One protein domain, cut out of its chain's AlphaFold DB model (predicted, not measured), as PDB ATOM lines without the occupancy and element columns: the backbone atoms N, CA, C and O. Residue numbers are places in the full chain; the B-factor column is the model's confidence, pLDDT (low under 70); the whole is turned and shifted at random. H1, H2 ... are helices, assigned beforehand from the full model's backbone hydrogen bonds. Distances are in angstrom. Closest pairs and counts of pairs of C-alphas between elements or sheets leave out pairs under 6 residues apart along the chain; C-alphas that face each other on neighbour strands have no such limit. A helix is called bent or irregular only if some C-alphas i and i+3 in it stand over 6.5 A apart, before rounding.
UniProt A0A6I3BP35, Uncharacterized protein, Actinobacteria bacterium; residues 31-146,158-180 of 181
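AT A GLANCE: This is residues 31 to 146 and 158 to 180 of the 181 residues of an uncharacterized protein of Actinobacteria bacterium (UniProt A0A6I3BP35). This is a flat slab of helices: H4 and H5 run one after the other through its middle, with bent H2 along one side, H3 along the other, and H1 and H6 at opposite edges. The printed part has 139 residues with six named helices, H1 to H6 in order, and no named strand: all helix. It is only just loose, close to compact, with a radius of gyration of the C-alphas of 17.7 A and spans of 50 by 47 by 20 A.

HOW THE PARTS SIT: H2, residues 58 to 79, was assigned as one helix by its hydrogen bonds but is bent, with C-alphas 67 and 70 7.2 A apart; arms H2a, residues 58 to 67, and H2b, residues 70 to 79, stand at 49 degrees, a steep tilt. H2a touches H4, residues 118 to 128, the same way at a shallow tilt of 31 degrees; closest are the C-alphas of Gly 63 and Leu 127, 4.8 A. H2b touches H5, residues 130 to 141; closest are the C-alphas of Pro 70 and Ala 137, 6.1 A. H2a, H4, H5 and H3, residues 94 to 114, form a bundle, helices grouped together. H3 touches H6, residues 159 to 178, the same way at a shallow tilt of 21 degrees; closest are the C-alphas of Ala 95 and Gly 166, 4.3 A. H1, residues 34 to 54, and H2a form a hairpin; closest are the C-alphas of Met 54 and Leu 60, 6.6 A. Every O i to N i+4 pair is within hydrogen-bond range in H2a, H3, H4, H5 and H6, but 15 of 17 in H1 and 2 of 6 in H2b, where 4 of 7 O i to N i+3 pairs are.

IN THESE COORDINATES: H1, 29.6 A long, begins at C-alpha 34 (159.066, 177.503, 150.806); H3 is 30.3 A long. H6, 28.0 A long, ends at C-alpha 178 (149.603, 165.347, 105.595).

THE WHOLE: Residues 147 to 157 are not printed; C-alphas 146 and 158 are 16.4 A apart across the cut. The link from H2 to H3 is long, with low confidence at residues 83 to 91.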
ATOM      1  N   ALA A  31     156.543 181.365 153.825       65.50
ATOM      2  CA  ALA A  31     157.873 181.395 154.408       65.50
ATOM      3  C   ALA A  31     158.865 181.528 153.253       65.50
ATOM      4  O   ALA A  31     158.825 180.725 152.325       65.50
ATOM      5  N   ARG A  32     159.711 182.561 153.274       65.56
ATOM      6  CA  ARG A  32     160.560 182.991 152.143       65.56
ATOM      7  C   ARG A  32     161.339 181.847 151.462       65.56
ATOM      8  O   ARG A  32     161.721 181.949 150.300       65.56
ATOM      9  N   TYR A  33     161.552 180.751 152.189       74.56
ATOM     10  CA  TYR A  33     162.235 179.531 151.760       74.56
ATOM     11  C   TYR A  33     161.335 178.462 151.116       74.56
ATOM     12  O   TYR A  33     161.832 177.651 150.341       74.56
ATOM     13  N   GLN A  34     160.028 178.451 151.376       80.38
ATOM     14  CA  GLN A  34     159.066 177.503 150.806       80.38
ATOM     15  C   GLN A  34     159.100 177.429 149.267       80.38
ATOM     16  O   GLN A  34     159.165 176.308 148.760       80.38
ATOM     17  N   PRO A  35     159.120 178.546 148.501       80.88
ATOM     18  CA  PRO A  35     159.190 178.470 147.038       80.88
ATOM     19  C   PRO A  35     160.537 177.939 146.525       80.88
ATOM     20  O   PRO A  35     160.618 177.397 145.425       80.88
ATOM     21  N   ILE A  36     161.610 178.092 147.306       84.12
ATOM     22  CA  ILE A  36     162.932 177.565 146.954       84.12
ATOM     23  C   ILE A  36     162.947 176.055 147.189       84.12
ATOM     24  O   ILE A  36     163.313 175.301 146.293       84.12
ATOM     25  N   VAL A  37     162.480 175.609 148.358       86.94
ATOM     26  CA  VAL A  37     162.414 174.186 148.717       86.94
ATOM     27  C   VAL A  37     161.488 173.421 147.774       86.94
ATOM     28  O   VAL A  37     161.841 172.322 147.341       86.94
ATOM     29  N   SER A  38     160.335 173.993 147.409       89.00
ATOM     30  CA  SER A  38     159.418 173.363 146.456       89.00
ATOM     31  C   SER A  38     160.070 173.209 145.085       89.00
ATOM     32  O   SER A  38     160.079 172.106 144.544       89.00
ATOM     33  N   GLN A  39     160.705 174.263 144.565       87.69
ATOM     34  CA  GLN A  39     161.375 174.212 143.269       87.69
ATOM     35  C   GLN A  39     162.541 173.219 143.260       87.69
ATOM     36  O   GLN A  39     162.657 172.423 142.329       87.69
ATOM     37  N   THR A  40     163.386 173.217 144.294       90.25
ATOM     38  CA  THR A  40     164.487 172.253 144.407       90.25
ATOM     39  C   THR A  40     163.956 170.824 144.464       90.25
ATOM     40  O   THR A  40     164.458 169.960 143.749       90.25
ATOM     41  N   THR A  41     162.903 170.573 145.246       91.88
ATOM     42  CA  THR A  41     162.280 169.244 145.330       91.88
ATOM     43  C   THR A  41     161.719 168.814 143.976       91.88
ATOM     44  O   THR A  41     161.948 167.683 143.557       91.88
ATOM     45  N   SER A  42     161.056 169.715 143.244       90.25
ATOM     46  CA  SER A  42     160.560 169.434 141.892       90.25
ATOM     47  C   SER A  42     161.683 169.071 140.921       90.25
ATOM     48  O   SER A  42     161.522 168.127 140.153       90.25
ATOM     49  N   ILE A  43     162.825 169.766 140.974       93.31
ATOM     50  CA  ILE A  43     163.999 169.456 140.142       93.31
ATOM     51  C   ILE A  43     164.547 168.065 140.478       93.31
ATOM     52  O   ILE A  43     164.802 167.275 139.573       93.31
ATOM     53  N   VAL A  44     164.693 167.738 141.767       94.31
ATOM     54  CA  VAL A  44     165.195 166.423 142.200       94.31
ATOM     55  C   VAL A  44     164.260 165.305 141.746       94.31
ATOM     56  O   VAL A  44     164.716 164.324 141.162       94.31
ATOM     57  N   VAL A  45     162.953 165.465 141.967       94.94
ATOM     58  CA  VAL A  45     161.940 164.488 141.549       94.94
ATOM     59  C   VAL A  45     161.946 164.321 140.029       94.94
ATOM     60  O   VAL A  45     161.918 163.197 139.537       94.94
ATOM     61  N   PHE A  46     162.050 165.416 139.277       92.69
ATOM     62  CA  PHE A  46     162.137 165.379 137.821       92.69
ATOM     63  C   PHE A  46     163.363 164.600 137.328       92.69
ATOM     64  O   PHE A  46     163.219 163.690 136.513       92.69
ATOM     65  N   VAL A  47     164.557 164.901 137.850       93.25
ATOM     66  CA  VAL A  47     165.799 164.192 137.490       93.25
ATOM     67  C   VAL A  47     165.707 162.713 137.857       93.25
ATOM     68  O   VAL A  47     166.092 161.864 137.056       93.25
ATOM     69  N   PHE A  48     165.153 162.393 139.028       93.94
ATOM     70  CA  PHE A  48     164.950 161.016 139.470       93.94
ATOM     71  C   PHE A  48     164.050 160.231 138.509       93.94
ATOM     72  O   PHE A  48     164.397 159.116 138.127       93.94
ATOM     73  N   PHE A  49     162.936 160.817 138.062       92.62
ATOM     74  CA  PHE A  49     162.058 160.173 137.083       92.62
ATOM     75  C   PHE A  49     162.660 160.114 135.680       92.62
ATOM     76  O   PHE A  49     162.369 159.175 134.950       92.62
ATOM     77  N   ALA A  50     163.497 161.076 135.291       90.00
ATOM     78  CA  ALA A  50     164.109 161.114 133.966       90.00
ATOM     79  C   ALA A  50     165.354 160.207 133.839       90.00
ATOM     80  O   ALA A  50     165.639 159.708 132.747       90.00
ATOM     81  N   MET A  51     166.067 159.929 134.938       90.88
ATOM     82  CA  MET A  51     167.253 159.058 134.958       90.88
ATOM     83  C   MET A  51     167.021 157.657 134.359       90.88
ATOM     84  O   MET A  51     167.840 157.249 133.537       90.88
ATOM     85  N   PRO A  52     165.944 156.913 134.688       89.12
ATOM     86  CA  PRO A  52     165.671 155.602 134.093       89.12
ATOM     87  C   PRO A  52     165.507 155.629 132.572       89.12
ATOM     88  O   PRO A  52     165.870 154.667 131.902       89.12
ATOM     89  N   TYR A  53     164.978 156.724 132.018       85.38
ATOM     90  CA  TYR A  53     164.732 156.845 130.580       85.38
ATOM     91  C   TYR A  53     165.979 157.284 129.804       85.38
ATOM     92  O   TYR A  53     166.185 156.848 128.675       85.38
ATOM     93  N   MET A  54     166.813 158.154 130.383       84.25
ATOM     94  CA  MET A  54     167.956 158.761 129.679       84.25
ATOM     95  C   MET A  54     169.320 158.191 130.075       84.25
ATOM     96  O   MET A  54     170.318 158.415 129.377       84.25
ATOM     97  N   GLY A  55     169.377 157.491 131.208       86.19
ATOM     98  CA  GLY A  55     170.604 157.189 131.930       86.19
ATOM     99  C   GLY A  55     171.262 158.441 132.524       86.19
ATOM    100  O   GLY A  55     170.772 159.566 132.398       86.19
ATOM    101  N   ASN A  56     172.427 158.250 133.144       87.56
ATOM    102  CA  ASN A  56     173.263 159.355 133.608       87.56
ATOM    103  C   ASN A  56     173.988 160.006 132.416       87.56
ATOM    104  O   ASN A  56     175.106 159.624 132.072       87.56
ATOM    105  N   SER A  57     173.330 160.951 131.748       86.88
ATOM    106  CA  SER A  57     173.846 161.629 130.554       86.88
ATOM    107  C   SER A  57     173.860 163.147 130.722       86.88
ATOM    108  O   SER A  57     173.069 163.710 131.472       86.88
ATOM    109  N   VAL A  58     174.736 163.839 129.985       87.19
ATOM    110  CA  VAL A  58     174.800 165.315 129.999       87.19
ATOM    111  C   VAL A  58     173.471 165.937 129.549       87.19
ATOM    112  O   VAL A  58     173.047 166.949 130.100       87.19
ATOM    113  N   ALA A  59     172.770 165.289 128.612       87.44
ATOM    114  CA  ALA A  59     171.466 165.730 128.117       87.44
ATOM    115  C   ALA A  59     170.407 165.829 129.228       87.44
ATOM    116  O   ALA A  59     169.597 166.753 129.207       87.44
ATOM    117  N   LEU A  60     170.451 164.939 130.226       90.50
ATOM    118  CA  LEU A  60     169.547 164.973 131.375       90.50
ATOM    119  C   LEU A  60     169.724 166.262 132.183       90.50
ATOM    120  O   LEU A  60     168.754 166.957 132.480       90.50
ATOM    121  N   TYR A  61     170.966 166.604 132.520       91.19
ATOM    122  CA  TYR A  61     171.254 167.793 133.320       91.19
ATOM    123  C   TYR A  61     170.956 169.074 132.536       91.19
ATOM    124  O   TYR A  61     170.297 169.971 133.056       91.19
ATOM    125  N   VAL A  62     171.365 169.133 131.265       91.19
ATOM    126  CA  VAL A  62     171.130 170.300 130.400       91.19
ATOM    127  C   VAL A  62     169.635 170.508 130.150       91.19
ATOM    128  O   VAL A  62     169.138 171.619 130.327       91.19
ATOM    129  N   GLY A  63     168.893 169.449 129.812       88.75
ATOM    130  CA  GLY A  63     167.447 169.529 129.605       88.75
ATOM    131  C   GLY A  63     166.690 169.898 130.883       88.75
ATOM    132  O   GLY A  63     165.737 170.669 130.827       88.75
ATOM    133  N   THR A  64     167.162 169.452 132.052       91.25
ATOM    134  CA  THR A  64     166.617 169.889 133.347       91.25
ATOM    135  C   THR A  64     166.791 171.394 133.547       91.25
ATOM    136  O   THR A  64     165.826 172.086 133.860       91.25
ATOM    137  N   VAL A  65     167.997 171.928 133.332       91.25
ATOM    138  CA  VAL A  65     168.257 173.373 133.466       91.25
ATOM    139  C   VAL A  65     167.362 174.176 132.524       91.25
ATOM    140  O   VAL A  65     166.768 175.163 132.939       91.25
ATOM    141  N   ILE A  66     167.213 173.710 131.287       90.38
ATOM    142  CA  ILE A  66     166.345 174.294 130.265       90.38
ATOM    143  C   ILE A  66     164.878 174.286 130.736       90.38
ATOM    144  O   ILE A  66     164.277 175.352 130.851       90.38
ATOM    145  N   CYS A  67     164.326 173.135 131.133       88.50
ATOM    146  CA  CYS A  67     162.950 173.014 131.640       88.50
ATOM    147  C   CYS A  67     162.635 173.934 132.826       88.50
ATOM    148  O   CYS A  67     161.540 174.486 132.904       88.50
ATOM    149  N   PHE A  68     163.574 174.086 133.761       89.81
ATOM    150  CA  PHE A  68     163.370 174.890 134.969       89.81
ATOM    151  C   PHE A  68     163.851 176.342 134.831       89.81
ATOM    152  O   PHE A  68     163.554 177.162 135.703       89.81
ATOM    153  N   SER A  69     164.520 176.685 133.726       88.88
ATOM    154  CA  SER A  69     164.948 178.043 133.385       88.88
ATOM    155  C   SER A  69     163.846 179.093 133.535       88.88
ATOM    156  O   SER A  69     164.127 180.107 134.169       88.88
ATOM    157  N   PRO A  70     162.609 178.916 133.023       82.12
ATOM    158  CA  PRO A  70     161.591 179.960 133.136       82.12
ATOM    159  C   PRO A  70     161.244 180.274 134.593       82.12
ATOM    160  O   PRO A  70     161.102 181.433 134.951       82.12
ATOM    161  N   ILE A  71     161.213 179.262 135.461       82.12
ATOM    162  CA  ILE A  71     160.899 179.425 136.888       82.12
ATOM    163  C   ILE A  71     162.052 180.132 137.621       82.12
ATOM    164  O   ILE A  71     161.842 180.863 138.585       82.12
ATOM    165  N   LEU A  72     163.297 179.912 137.189       80.06
ATOM    166  CA  LEU A  72     164.451 180.648 137.712       80.06
ATOM    167  C   LEU A  72     164.454 182.103 137.226       80.06
ATOM    168  O   LEU A  72     164.741 183.007 138.012       80.06
ATOM    169  N   LEU A  73     164.118 182.320 135.951       77.81
ATOM    170  CA  LEU A  73     164.032 183.641 135.336       77.81
ATOM    171  C   LEU A  73     162.930 184.486 135.964       77.81
ATOM    172  O   LEU A  73     163.181 185.655 136.214       77.81
ATOM    173  N   ASP A  74     161.792 183.893 136.324       79.06
ATOM    174  CA  ASP A  74     160.668 184.551 137.011       79.06
ATOM    175  C   ASP A  74     161.070 185.282 138.309       79.06
ATOM    176  O   ASP A  74     160.461 186.261 138.716       79.06
ATOM    177  N   ARG A  75     162.175 184.889 138.952       74.56
ATOM    178  CA  ARG A  75     162.693 185.616 140.128       74.56
ATOM    179  C   ARG A  75     163.525 186.846 139.772       74.56
ATOM    180  O   ARG A  75     163.571 187.808 140.534       74.56
ATOM    181  N   VAL A  76     164.235 186.795 138.648       69.38
ATOM    182  CA  VAL A  76     165.074 187.896 138.129       69.38
ATOM    183  C   VAL A  76     164.258 188.818 137.214       69.38
ATOM    184  O   VAL A  76     164.648 189.953 136.937       69.38
ATOM    185  N   ALA A  77     163.082 188.337 136.827       67.81
ATOM    186  CA  ALA A  77     162.113 188.935 135.944       67.81
ATOM    187  C   ALA A  77     161.623 190.335 136.382       67.81
ATOM    188  O   ALA A  77     161.175 191.179 135.614       67.81
ATOM    189  N   HIS A  78     161.751 190.688 137.647       64.06
ATOM    190  CA  HIS A  78     161.352 192.034 138.054       64.06
ATOM    191  C   HIS A  78     162.316 193.140 137.568       64.06
ATOM    192  O   HIS A  78     162.102 194.306 137.883       64.06
ATOM    193  N   ARG A  79     163.392 192.810 136.827       62.00
ATOM    194  CA  ARG A  79     164.463 193.758 136.461       62.00
ATOM    195  C   ARG A  79     164.688 194.023 134.974       62.00
ATOM    196  O   ARG A  79     165.524 194.872 134.673       62.00
ATOM    197  N   LEU A  80     164.044 193.321 134.042       65.69
ATOM    198  CA  LEU A  80     164.331 193.546 132.614       65.69
ATOM    199  C   LEU A  80     163.362 194.584 132.024       65.69
ATOM    200  O   LEU A  80     162.222 194.699 132.477       65.69
ATOM    201  N   PRO A  81     163.825 195.361 131.030       66.06
ATOM    202  CA  PRO A  81     163.014 196.384 130.385       66.06
ATOM    203  C   PRO A  81     161.824 195.746 129.666       66.06
ATOM    204  O   PRO A  81     161.997 194.895 128.792       66.06
ATOM    205  N   LYS A  82     160.618 196.178 130.030       72.19
ATOM    206  CA  LYS A  82     159.379 195.727 129.399       72.19
ATOM    207  C   LYS A  82     159.078 196.569 128.157       72.19
ATOM    208  O   LYS A  82     159.327 197.774 128.162       72.19
ATOM    209  N   HIS A  83     158.546 195.959 127.097       67.12
ATOM    210  CA  HIS A  83     158.260 196.661 125.841       67.12
ATOM    211  C   HIS A  83     156.786 196.489 125.415       67.12
ATOM    212  O   HIS A  83     156.353 195.366 125.147       67.12
ATOM    213  N   PRO A  84     156.008 197.580 125.249       61.34
ATOM    214  CA  PRO A  84     154.559 197.512 124.996       61.34
ATOM    215  C   PRO A  84     154.200 196.896 123.631       61.34
ATOM    216  O   PRO A  84     153.119 196.345 123.439       61.34
ATOM    217  N   GLY A  85     155.120 196.925 122.662       62.09
ATOM    218  CA  GLY A  85     154.917 196.293 121.351       62.09
ATOM    219  C   GLY A  85     154.954 194.757 121.364       62.09
ATOM    220  O   GLY A  85     154.434 194.133 120.443       62.09
ATOM    221  N   VAL A  86     155.543 194.140 122.395       63.81
ATOM    222  CA  VAL A  86     155.744 192.680 122.457       63.81
ATOM    223  C   VAL A  86     154.444 191.952 122.825       63.81
ATOM    224  O   VAL A  86     154.182 190.860 122.318       63.81
ATOM    225  N   ALA A  87     153.565 192.608 123.590       62.94
ATOM    226  CA  ALA A  87     152.251 192.092 123.980       62.94
ATOM    227  C   ALA A  87     151.361 191.714 122.779       62.94
ATOM    228  O   ALA A  87     150.568 190.778 122.856       62.94
ATOM    229  N   LYS A  88     151.513 192.417 121.647       65.31
ATOM    230  CA  LYS A  88     150.726 192.178 120.425       65.31
ATOM    231  C   LYS A  88     151.214 190.979 119.608       65.31
ATOM    232  O   LYS A  88     150.457 190.479 118.781       65.31
ATOM    233  N   LEU A  89     152.460 190.542 119.802       66.25
ATOM    234  CA  LEU A  89     153.080 189.475 119.008       66.25
ATOM    235  C   LEU A  89     152.978 188.099 119.680       66.25
ATOM    236  O   LEU A  89     153.029 187.077 118.999       66.25
ATOM    237  N   ILE A  90     152.818 188.053 121.004       68.88
ATOM    238  CA  ILE A  90     152.848 186.792 121.751       68.88
ATOM    239  C   ILE A  90     151.528 186.046 121.637       68.88
ATOM    240  O   ILE A  90     150.506 186.589 122.050       68.88
ATOM    241  N   PRO A  91     151.536 184.782 121.168       69.12
ATOM    242  CA  PRO A  91     150.329 183.979 121.093       69.12
ATOM    243  C   PRO A  91     149.676 183.855 122.466       69.12
ATOM    244  O   PRO A  91     150.288 183.373 123.413       69.12
ATOM    245  N   GLN A  92     148.419 184.297 122.562       70.31
ATOM    246  CA  GLN A  92     147.612 184.206 123.777       70.31
ATOM    247  C   GLN A  92     146.563 183.091 123.671       70.31
ATOM    248  O   GLN A  92     146.105 182.719 122.586       70.31
ATOM    249  N   GLY A  93     146.164 182.545 124.822       75.19
ATOM    250  CA  GLY A  93     145.096 181.548 124.918       75.19
ATOM    251  C   GLY A  93     145.375 180.277 124.106       75.19
ATOM    252  O   GLY A  93     146.457 179.699 124.186       75.19
ATOM    253  N   LEU A  94     144.392 179.827 123.319       76.25
ATOM    254  CA  LEU A  94     144.487 178.586 122.538       76.25
ATOM    255  C   LEU A  94     145.601 178.628 121.477       76.25
ATOM    256  O   LEU A  94     146.234 177.606 121.225       76.25
ATOM    257  N   ALA A  95     145.877 179.797 120.890       76.12
ATOM    258  CA  ALA A  95     146.924 179.949 119.879       76.12
ATOM    259  C   ALA A  95     148.323 179.660 120.451       76.12
ATOM    260  O   ALA A  95     149.154 179.074 119.758       76.12
ATOM    261  N   LYS A  96     148.558 179.993 121.732       80.94
ATOM    262  CA  LYS A  96     149.799 179.660 122.457       80.94
ATOM    263  C   LYS A  96     150.021 178.158 122.484       80.94
ATOM    264  O   LYS A  96     151.058 177.660 122.057       80.94
ATOM    265  N   TRP A  97     149.013 177.437 122.965       83.38
ATOM    266  CA  TRP A  97     149.072 175.988 123.095       83.38
ATOM    267  C   TRP A  97     149.179 175.307 121.732       83.38
ATOM    268  O   TRP A  97     149.971 174.382 121.583       83.38
ATOM    269  N   ALA A  98     148.469 175.810 120.718       83.69
ATOM    270  CA  ALA A  98     148.593 175.324 119.347       83.69
ATOM    271  C   ALA A  98     150.027 175.482 118.815       83.69
ATOM    272  O   ALA A  98     150.562 174.540 118.240       83.69
ATOM    273  N   TYR A  99     150.671 176.632 119.042       83.81
ATOM    274  CA  TYR A  99     152.060 176.866 118.636       83.81
ATOM    275  C   TYR A  99     153.039 175.910 119.331       83.81
ATOM    276  O   TYR A  99     153.914 175.331 118.684       83.81
ATOM    277  N   ILE A 100     152.875 175.698 120.639       86.75
ATOM    278  CA  ILE A 100     153.704 174.766 121.417       86.75
ATOM    279  C   ILE A 100     153.545 173.333 120.890       86.75
ATOM    280  O   ILE A 100     154.530 172.632 120.682       86.75
ATOM    281  N   ILE A 101     152.312 172.901 120.623       86.94
ATOM    282  CA  ILE A 101     152.045 171.561 120.085       86.94
ATOM    283  C   ILE A 101     152.626 171.424 118.675       86.94
ATOM    284  O   ILE A 101     153.313 170.446 118.390       86.94
ATOM    285  N   PHE A 102     152.396 172.410 117.806       86.00
ATOM    286  CA  PHE A 102     152.915 172.418 116.439       86.00
ATOM    287  C   PHE A 102     154.441 172.329 116.414       86.00
ATOM    288  O   PHE A 102     154.999 171.463 115.744       86.00
ATOM    289  N   SER A 103     155.115 173.183 117.182       87.06
ATOM    290  CA  SER A 103     156.575 173.162 117.295       87.06
ATOM    291  C   SER A 103     157.086 171.833 117.853       87.06
ATOM    292  O   SER A 103     158.057 171.305 117.319       87.06
ATOM    293  N   GLY A 104     156.405 171.237 118.838       87.88
ATOM    294  CA  GLY A 104     156.726 169.901 119.346       87.88
ATOM    295  C   GLY A 104     156.598 168.800 118.287       87.88
ATOM    296  O   GLY A 104     157.490 167.961 118.162       87.88
ATOM    297  N   ILE A 105     155.532 168.820 117.482       86.62
ATOM    298  CA  ILE A 105     155.315 167.854 116.391       86.62
ATOM    299  C   ILE A 105     156.393 168.003 115.313       86.62
ATOM    300  O   ILE A 105     156.986 167.008 114.900       86.62
ATOM    301  N   VAL A 106     156.675 169.235 114.881       86.94
ATOM    302  CA  VAL A 106     157.717 169.530 113.884       86.94
ATOM    303  C   VAL A 106     159.085 169.084 114.393       86.94
ATOM    304  O   VAL A 106     159.806 168.392 113.681       86.94
ATOM    305  N   ALA A 107     159.425 169.432 115.633       86.88
ATOM    306  CA  ALA A 107     160.670 169.036 116.279       86.88
ATOM    307  C   ALA A 107     160.816 167.510 116.364       86.88
ATOM    308  O   ALA A 107     161.871 166.977 116.029       86.88
ATOM    309  N   GLY A 108     159.755 166.805 116.768       86.06
ATOM    310  CA  GLY A 108     159.747 165.346 116.857       86.06
ATOM    311  C   GLY A 108     159.924 164.670 115.498       86.06
ATOM    312  O   GLY A 108     160.738 163.758 115.371       86.06
ATOM    313  N   LYS A 109     159.217 165.149 114.468       85.31
ATOM    314  CA  LYS A 109     159.338 164.647 113.089       85.31
ATOM    315  C   LYS A 109     160.724 164.895 112.509       85.31
ATOM    316  O   LYS A 109     161.345 163.973 111.990       85.31
ATOM    317  N   LEU A 110     161.241 166.113 112.669       85.94
ATOM    318  CA  LEU A 110     162.588 166.463 112.236       85.94
ATOM    319  C   LEU A 110     163.611 165.543 112.909       85.94
ATOM    320  O   LEU A 110     164.459 164.959 112.245       85.94
ATOM    321  N   LEU A 111     163.496 165.336 114.217       86.88
ATOM    322  CA  LEU A 111     164.422 164.473 114.931       86.88
ATOM    323  C   LEU A 111     164.345 163.010 114.474       86.88
ATOM    324  O   LEU A 111     165.383 162.378 114.294       86.88
ATOM    325  N   ALA A 112     163.139 162.496 114.233       84.06
ATOM    326  CA  ALA A 112     162.933 161.154 113.693       84.06
ATOM    327  C   ALA A 112     163.496 160.993 112.269       84.06
ATOM    328  O   ALA A 112     163.939 159.904 111.911       84.06
ATOM    329  N   HIS A 113     163.511 162.065 111.471       85.31
ATOM    330  CA  HIS A 113     164.098 162.062 110.132       85.31
ATOM    331  C   HIS A 113     165.634 162.019 110.162       85.31
ATOM    332  O   HIS A 113     166.248 161.292 109.385       85.31
ATOM    333  N   TRP A 114     166.264 162.784 111.061       83.38
ATOM    334  CA  TRP A 114     167.726 162.920 111.115       83.38
ATOM    335  C   TRP A 114     168.428 161.857 111.968       83.38
ATOM    336  O   TRP A 114     169.605 161.578 111.742       83.38
ATOM    337  N   VAL A 115     167.746 161.276 112.958       85.31
ATOM    338  CA  VAL A 115     168.361 160.378 113.944       85.31
ATOM    339  C   VAL A 115     167.651 159.033 113.953       85.31
ATOM    340  O   VAL A 115     166.546 158.894 114.470       85.31
ATOM    341  N   SER A 116     168.330 158.016 113.420       82.19
ATOM    342  CA  SER A 116     167.821 156.640 113.376       82.19
ATOM    343  C   SER A 116     168.071 155.850 114.669       82.19
ATOM    344  O   SER A 116     167.422 154.831 114.883       82.19
ATOM    345  N   ASP A 117     168.998 156.295 115.533       87.12
ATOM    346  CA  ASP A 117     169.263 155.659 116.833       87.12
ATOM    347  C   ASP A 117     168.198 156.078 117.869       87.12
ATOM    348  O   ASP A 117     168.134 157.260 118.241       87.12
ATOM    349  N   PRO A 118     167.397 155.131 118.401       82.50
ATOM    350  CA  PRO A 118     166.367 155.421 119.396       82.50
ATOM    351  C   PRO A 118     166.908 156.128 120.643       82.50
ATOM    352  O   PRO A 118     166.256 157.015 121.195       82.50
ATOM    353  N   THR A 119     168.120 155.782 121.080       84.12
ATOM    354  CA  THR A 119     168.700 156.320 122.317       84.12
ATOM    355  C   THR A 119     169.091 157.785 122.149       84.12
ATOM    356  O   THR A 119     168.868 158.608 123.041       84.12
ATOM    357  N   GLN A 120     169.666 158.135 120.996       84.62
ATOM    358  CA  GLN A 120     170.008 159.520 120.675       84.62
ATOM    359  C   GLN A 120     168.760 160.363 120.417       84.62
ATOM    360  O   GLN A 120     168.701 161.507 120.867       84.62
ATOM    361  N   SER A 121     167.743 159.784 119.773       85.06
ATOM    362  CA  SER A 121     166.465 160.452 119.536       85.06
ATOM    363  C   SER A 121     165.772 160.832 120.851       85.06
ATOM    364  O   SER A 121     165.362 161.974 121.032       85.06
ATOM    365  N   ILE A 122     165.760 159.948 121.855       85.81
ATOM    366  CA  ILE A 122     165.201 160.278 123.180       85.81
ATOM    367  C   ILE A 122     165.984 161.423 123.850       85.81
ATOM    368  O   ILE A 122     165.385 162.358 124.386       85.81
ATOM    369  N   ARG A 123     167.324 161.387 123.789       87.44
ATOM    370  CA  ARG A 123     168.207 162.417 124.376       87.44
ATOM    371  C   ARG A 123     167.995 163.798 123.769       87.44
ATOM    372  O   ARG A 123     167.876 164.780 124.496       87.44
ATOM    373  N   LEU A 124     167.946 163.861 122.446       86.56
ATOM    374  CA  LEU A 124     167.746 165.106 121.716       86.56
ATOM    375  C   LEU A 124     166.302 165.598 121.833       86.56
ATOM    376  O   LEU A 124     166.085 166.796 121.978       86.56
ATOM    377  N   GLY A 125     165.326 164.687 121.865       86.69
ATOM    378  CA  GLY A 125     163.916 165.018 122.049       86.69
ATOM    379  C   GLY A 125     163.687 165.745 123.365       86.69
ATOM    380  O   GLY A 125     163.094 166.814 123.375       86.69
ATOM    381  N   PHE A 126     164.251 165.243 124.460       87.50
ATOM    382  CA  PHE A 126     164.192 165.893 125.772       87.50
ATOM    383  C   PHE A 126     164.830 167.283 125.818       87.50
ATOM    384  O   PHE A 126     164.399 168.126 126.599       87.50
ATOM    385  N   LEU A 127     165.850 167.532 124.996       88.94
ATOM    386  CA  LEU A 127     166.494 168.839 124.901       88.94
ATOM    387  C   LEU A 127     165.683 169.817 124.039       88.94
ATOM    388  O   LEU A 127     165.640 171.013 124.319       88.94
ATOM    389  N   LEU A 128     165.047 169.300 122.989       89.50
ATOM    390  CA  LEU A 128     164.360 170.084 121.970       89.50
ATOM    391  C   LEU A 128     162.911 170.418 122.355       89.50
ATOM    392  O   LEU A 128     162.437 171.508 122.053       89.50
ATOM    393  N   LEU A 129     162.215 169.518 123.055       87.81
ATOM    394  CA  LEU A 129     160.813 169.683 123.476       87.81
ATOM    395  C   LEU A 129     160.537 170.895 124.379       87.81
ATOM    396  O   LEU A 129     159.521 171.558 124.174       87.81
ATOM    397  N   PRO A 130     161.381 171.212 125.377       89.06
ATOM    398  CA  PRO A 130     161.150 172.362 126.241       89.06
ATOM    399  C   PRO A 130     161.546 173.688 125.580       89.06
ATOM    400  O   PRO A 130     161.147 174.751 126.047       89.06
ATOM    401  N   LEU A 131     162.301 173.645 124.482       90.19
ATOM    402  CA  LEU A 131     162.798 174.811 123.758       90.19
ATOM    403  C   LEU A 131     161.676 175.762 123.287       90.19
ATOM    404  O   LEU A 131     161.764 176.952 123.593       90.19
ATOM    405  N   PRO A 132     160.582 175.300 122.640       88.06
ATOM    406  CA  PRO A 132     159.451 176.174 122.320       88.06
ATOM    407  C   PRO A 132     158.747 176.721 123.563       88.06
ATOM    408  O   PRO A 132     158.259 177.850 123.546       88.06
ATOM    409  N   LEU A 133     158.722 175.955 124.657       86.19
ATOM    410  CA  LEU A 133     158.146 176.398 125.926       86.19
ATOM    411  C   LEU A 133     158.921 177.596 126.487       86.19
ATOM    412  O   LEU A 133     158.328 178.595 126.887       86.19
ATOM    413  N   ILE A 134     160.251 177.507 126.465       87.62
ATOM    414  CA  ILE A 134     161.152 178.560 126.944       87.62
ATOM    415  C   ILE A 134     161.126 179.759 126.019       87.62
ATOM    416  O   ILE A 134     161.133 180.879 126.509       87.62
ATOM    417  N   ALA A 135     161.064 179.553 124.703       86.88
ATOM    418  CA  ALA A 135     160.944 180.653 123.754       86.88
ATOM    419  C   ALA A 135     159.724 181.523 124.084       86.88
ATOM    420  O   ALA A 135     159.844 182.742 124.176       86.88
ATOM    421  N   ILE A 136     158.572 180.898 124.350       83.81
ATOM    422  CA  ILE A 136     157.374 181.626 124.773       83.81
ATOM    423  C   ILE A 136     157.548 182.236 126.164       83.81
ATOM    424  O   ILE A 136     157.231 183.405 126.328       83.81
ATOM    425  N   ALA A 137     158.083 181.504 127.144       83.88
ATOM    426  CA  ALA A 137     158.272 182.037 128.496       83.88
ATOM    427  C   ALA A 137     159.214 183.257 128.532       83.88
ATOM    428  O   ALA A 137     158.959 184.225 129.241       83.88
ATOM    429  N   VAL A 138     160.284 183.242 127.730       82.69
ATOM    430  CA  VAL A 138     161.196 184.380 127.567       82.69
ATOM    431  C   VAL A 138     160.484 185.543 126.885       82.69
ATOM    432  O   VAL A 138     160.667 186.678 127.301       82.69
ATOM    433  N   LEU A 139     159.657 185.288 125.866       80.44
ATOM    434  CA  LEU A 139     158.870 186.338 125.218       80.44
ATOM    435  C   LEU A 139     157.852 186.963 126.182       80.44
ATOM    436  O   LEU A 139     157.784 188.186 126.263       80.44
ATOM    437  N   GLU A 140     157.103 186.145 126.928       78.44
ATOM    438  CA  GLU A 140     156.132 186.585 127.946       78.44
ATOM    439  C   GLU A 140     156.769 187.516 128.962       78.44
ATOM    440  O   GLU A 140     156.169 188.486 129.402       78.44
ATOM    441  N   TYR A 141     158.025 187.259 129.267       76.06
ATOM    442  CA  TYR A 141     158.761 188.039 130.216       76.06
ATOM    443  C   TYR A 141     159.119 189.472 129.723       76.06
ATOM    444  O   TYR A 141     159.267 190.396 130.522       76.06
ATOM    445  N   PHE A 142     159.192 189.705 128.409       74.50
ATOM    446  CA  PHE A 142     159.354 191.054 127.837       74.50
ATOM    447  C   PHE A 142     158.035 191.836 127.710       74.50
ATOM    448  O   PHE A 142     158.049 193.000 127.289       74.50
ATOM    449  N   VAL A 143     156.898 191.219 128.042       73.69
ATOM    450  CA  VAL A 143     155.587 191.876 128.021       73.69
ATOM    451  C   VAL A 143     155.517 192.899 129.147       73.69
ATOM    452  O   VAL A 143     155.882 192.619 130.285       73.69
ATOM    453  N   ALA A 144     155.072 194.113 128.820       60.56
ATOM    454  CA  ALA A 144     154.743 195.111 129.826       60.56
ATOM    455  C   ALA A 144     153.569 194.626 130.677       60.56
ATOM    456  O   ALA A 144     152.556 194.200 130.128       60.56
ATOM    457  N   ASP A 145     153.728 194.681 132.004       60.41
ATOM    458  CA  ASP A 145     152.564 194.661 132.882       60.41
ATOM    459  C   ASP A 145     151.833 195.964 132.582       60.41
ATOM    460  O   ASP A 145     152.342 197.040 132.899       60.41
ATOM    461  N   ASP A 146     150.700 195.865 131.896       51.03
ATOM    462  CA  ASP A 146     149.735 196.953 131.820       51.03
ATOM    463  C   ASP A 146     149.120 197.081 133.229       51.03
ATOM    464  O   ASP A 146     148.048 196.549 133.518       51.03
ATOM    465  N   SER A 158     141.193 192.289 118.713       49.81
ATOM    466  CA  SER A 158     142.251 191.353 118.300       49.81
ATOM    467  C   SER A 158     141.862 189.870 118.442       49.81
ATOM    468  O   SER A 158     142.657 188.975 118.166       49.81
ATOM    469  N   VAL A 159     140.617 189.553 118.817       55.84
ATOM    470  CA  VAL A 159     140.157 188.151 118.916       55.84
ATOM    471  C   VAL A 159     140.195 187.466 117.544       55.84
ATOM    472  O   VAL A 159     140.440 186.264 117.453       55.84
ATOM    473  N   TRP A 160     140.001 188.223 116.458       55.47
ATOM    474  CA  TRP A 160     140.059 187.694 115.094       55.47
ATOM    475  C   TRP A 160     141.494 187.379 114.648       55.47
ATOM    476  O   TRP A 160     141.723 186.325 114.063       55.47
ATOM    477  N   MET A 161     142.465 188.225 115.009       55.84
ATOM    478  CA  MET A 161     143.890 187.996 114.735       55.84
ATOM    479  C   MET A 161     144.379 186.731 115.456       55.84
ATOM    480  O   MET A 161     144.957 185.853 114.825       55.84
ATOM    481  N   TRP A 162     144.034 186.563 116.739       57.75
ATOM    482  CA  TRP A 162     144.403 185.372 117.516       57.75
ATOM    483  C   TRP A 162     143.686 184.094 117.068       57.75
ATOM    484  O   TRP A 162     144.278 183.012 117.091       57.75
ATOM    485  N   ARG A 163     142.430 184.197 116.612       63.06
ATOM    486  CA  ARG A 163     141.713 183.070 115.994       63.06
ATOM    487  C   ARG A 163     142.332 182.674 114.659       63.06
ATOM    488  O   ARG A 163     142.488 181.484 114.413       63.06
ATOM    489  N   LEU A 164     142.724 183.640 113.825       70.88
ATOM    490  CA  LEU A 164     143.429 183.364 112.575       70.88
ATOM    491  C   LEU A 164     144.801 182.746 112.824       70.88
ATOM    492  O   LEU A 164     145.138 181.795 112.133       70.88
ATOM    493  N   THR A 165     145.557 183.208 113.821       66.62
ATOM    494  CA  THR A 165     146.837 182.586 114.189       66.62
ATOM    495  C   THR A 165     146.634 181.144 114.648       66.62
ATOM    496  O   THR A 165     147.335 180.257 114.175       66.62
ATOM    497  N   GLY A 166     145.644 180.880 115.507       63.12
ATOM    498  CA  GLY A 166     145.308 179.516 115.927       63.12
ATOM    499  C   GLY A 166     144.926 178.619 114.745       63.12
ATOM    500  O   GLY A 166     145.474 177.530 114.597       63.12
ATOM    501  N   THR A 167     144.054 179.099 113.857       70.75
ATOM    502  CA  THR A 167     143.656 178.371 112.644       70.75
ATOM    503  C   THR A 167     144.831 178.171 111.690       70.75
ATOM    504  O   THR A 167     145.004 177.074 111.178       70.75
ATOM    505  N   ALA A 168     145.678 179.181 111.482       73.50
ATOM    506  CA  ALA A 168     146.866 179.087 110.639       73.50
ATOM    507  C   ALA A 168     147.861 178.058 111.182       73.50
ATOM    508  O   ALA A 168     148.399 177.273 110.411       73.50
ATOM    509  N   VAL A 169     148.053 178.001 112.505       70.62
ATOM    510  CA  VAL A 169     148.888 176.982 113.152       70.62
ATOM    511  C   VAL A 169     148.277 175.592 112.999       70.62
ATOM    512  O   VAL A 169     148.998 174.655 112.682       70.62
ATOM    513  N   VAL A 170     146.959 175.439 113.158       70.50
ATOM    514  CA  VAL A 170     146.281 174.151 112.934       70.50
ATOM    515  C   VAL A 170     146.397 173.720 111.473       70.50
ATOM    516  O   VAL A 170     146.733 172.571 111.208       70.50
ATOM    517  N   VAL A 171     146.191 174.630 110.521       77.69
ATOM    518  CA  VAL A 171     146.340 174.359 109.085       77.69
ATOM    519  C   VAL A 171     147.786 174.000 108.749       77.69
ATOM    520  O   VAL A 171     148.007 173.018 108.051       77.69
ATOM    521  N   ALA A 172     148.772 174.722 109.286       74.31
ATOM    522  CA  ALA A 172     150.186 174.391 109.126       74.31
ATOM    523  C   ALA A 172     150.521 173.030 109.753       74.31
ATOM    524  O   ALA A 172     151.243 172.239 109.155       74.31
ATOM    525  N   CYS A 173     149.955 172.716 110.919       69.94
ATOM    526  CA  CYS A 173     150.120 171.425 111.579       69.94
ATOM    527  C   CYS A 173     149.542 170.293 110.734       69.94
ATOM    528  O   CYS A 173     150.220 169.295 110.501       69.94
ATOM    529  N   VAL A 174     148.320 170.456 110.228       74.75
ATOM    530  CA  VAL A 174     147.684 169.497 109.321       74.75
ATOM    531  C   VAL A 174     148.508 169.362 108.048       74.75
ATOM    532  O   VAL A 174     148.780 168.242 107.640       74.75
ATOM    533  N   TYR A 175     148.986 170.463 107.468       77.88
ATOM    534  CA  TYR A 175     149.828 170.436 106.277       77.88
ATOM    535  C   TYR A 175     151.128 169.664 106.515       77.88
ATOM    536  O   TYR A 175     151.420 168.744 105.768       77.88
ATOM    537  N   VAL A 176     151.863 169.943 107.594       76.56
ATOM    538  CA  VAL A 176     153.080 169.194 107.966       76.56
ATOM    539  C   VAL A 176     152.775 167.720 108.255       76.56
ATOM    540  O   VAL A 176     153.600 166.842 108.015       76.56
ATOM    541  N   THR A 177     151.586 167.410 108.768       68.25
ATOM    542  CA  THR A 177     151.191 166.025 109.058       68.25
ATOM    543  C   THR A 177     150.811 165.263 107.786       68.25
ATOM    544  O   THR A 177     151.216 164.115 107.630       68.25
ATOM    545  N   VAL A 178     150.098 165.911 106.863       71.06
ATOM    546  CA  VAL A 178     149.603 165.347 105.595       71.06
ATOM    547  C   VAL A 178     150.681 165.324 104.507       71.06
ATOM    548  O   VAL A 178     150.703 164.399 103.703       71.06
ATOM    549  N   ALA A 179     151.605 166.287 104.497       69.00
ATOM    550  CA  ALA A 179     152.705 166.360 103.533       69.00
ATOM    551  C   ALA A 179     153.782 165.277 103.738       69.00
ATOM    552  O   ALA A 179     154.696 165.179 102.927       69.00
ATOM    553  N   GLY A 180     153.679 164.449 104.786       53.66
ATOM    554  CA  GLY A 180     154.534 163.270 104.953       53.66
ATOM    555  C   GLY A 180     156.014 163.567 105.219       53.66
ATOM    556  O   GLY A 180     156.845 162.700 104.967       53.66
TER     557      GLY A 180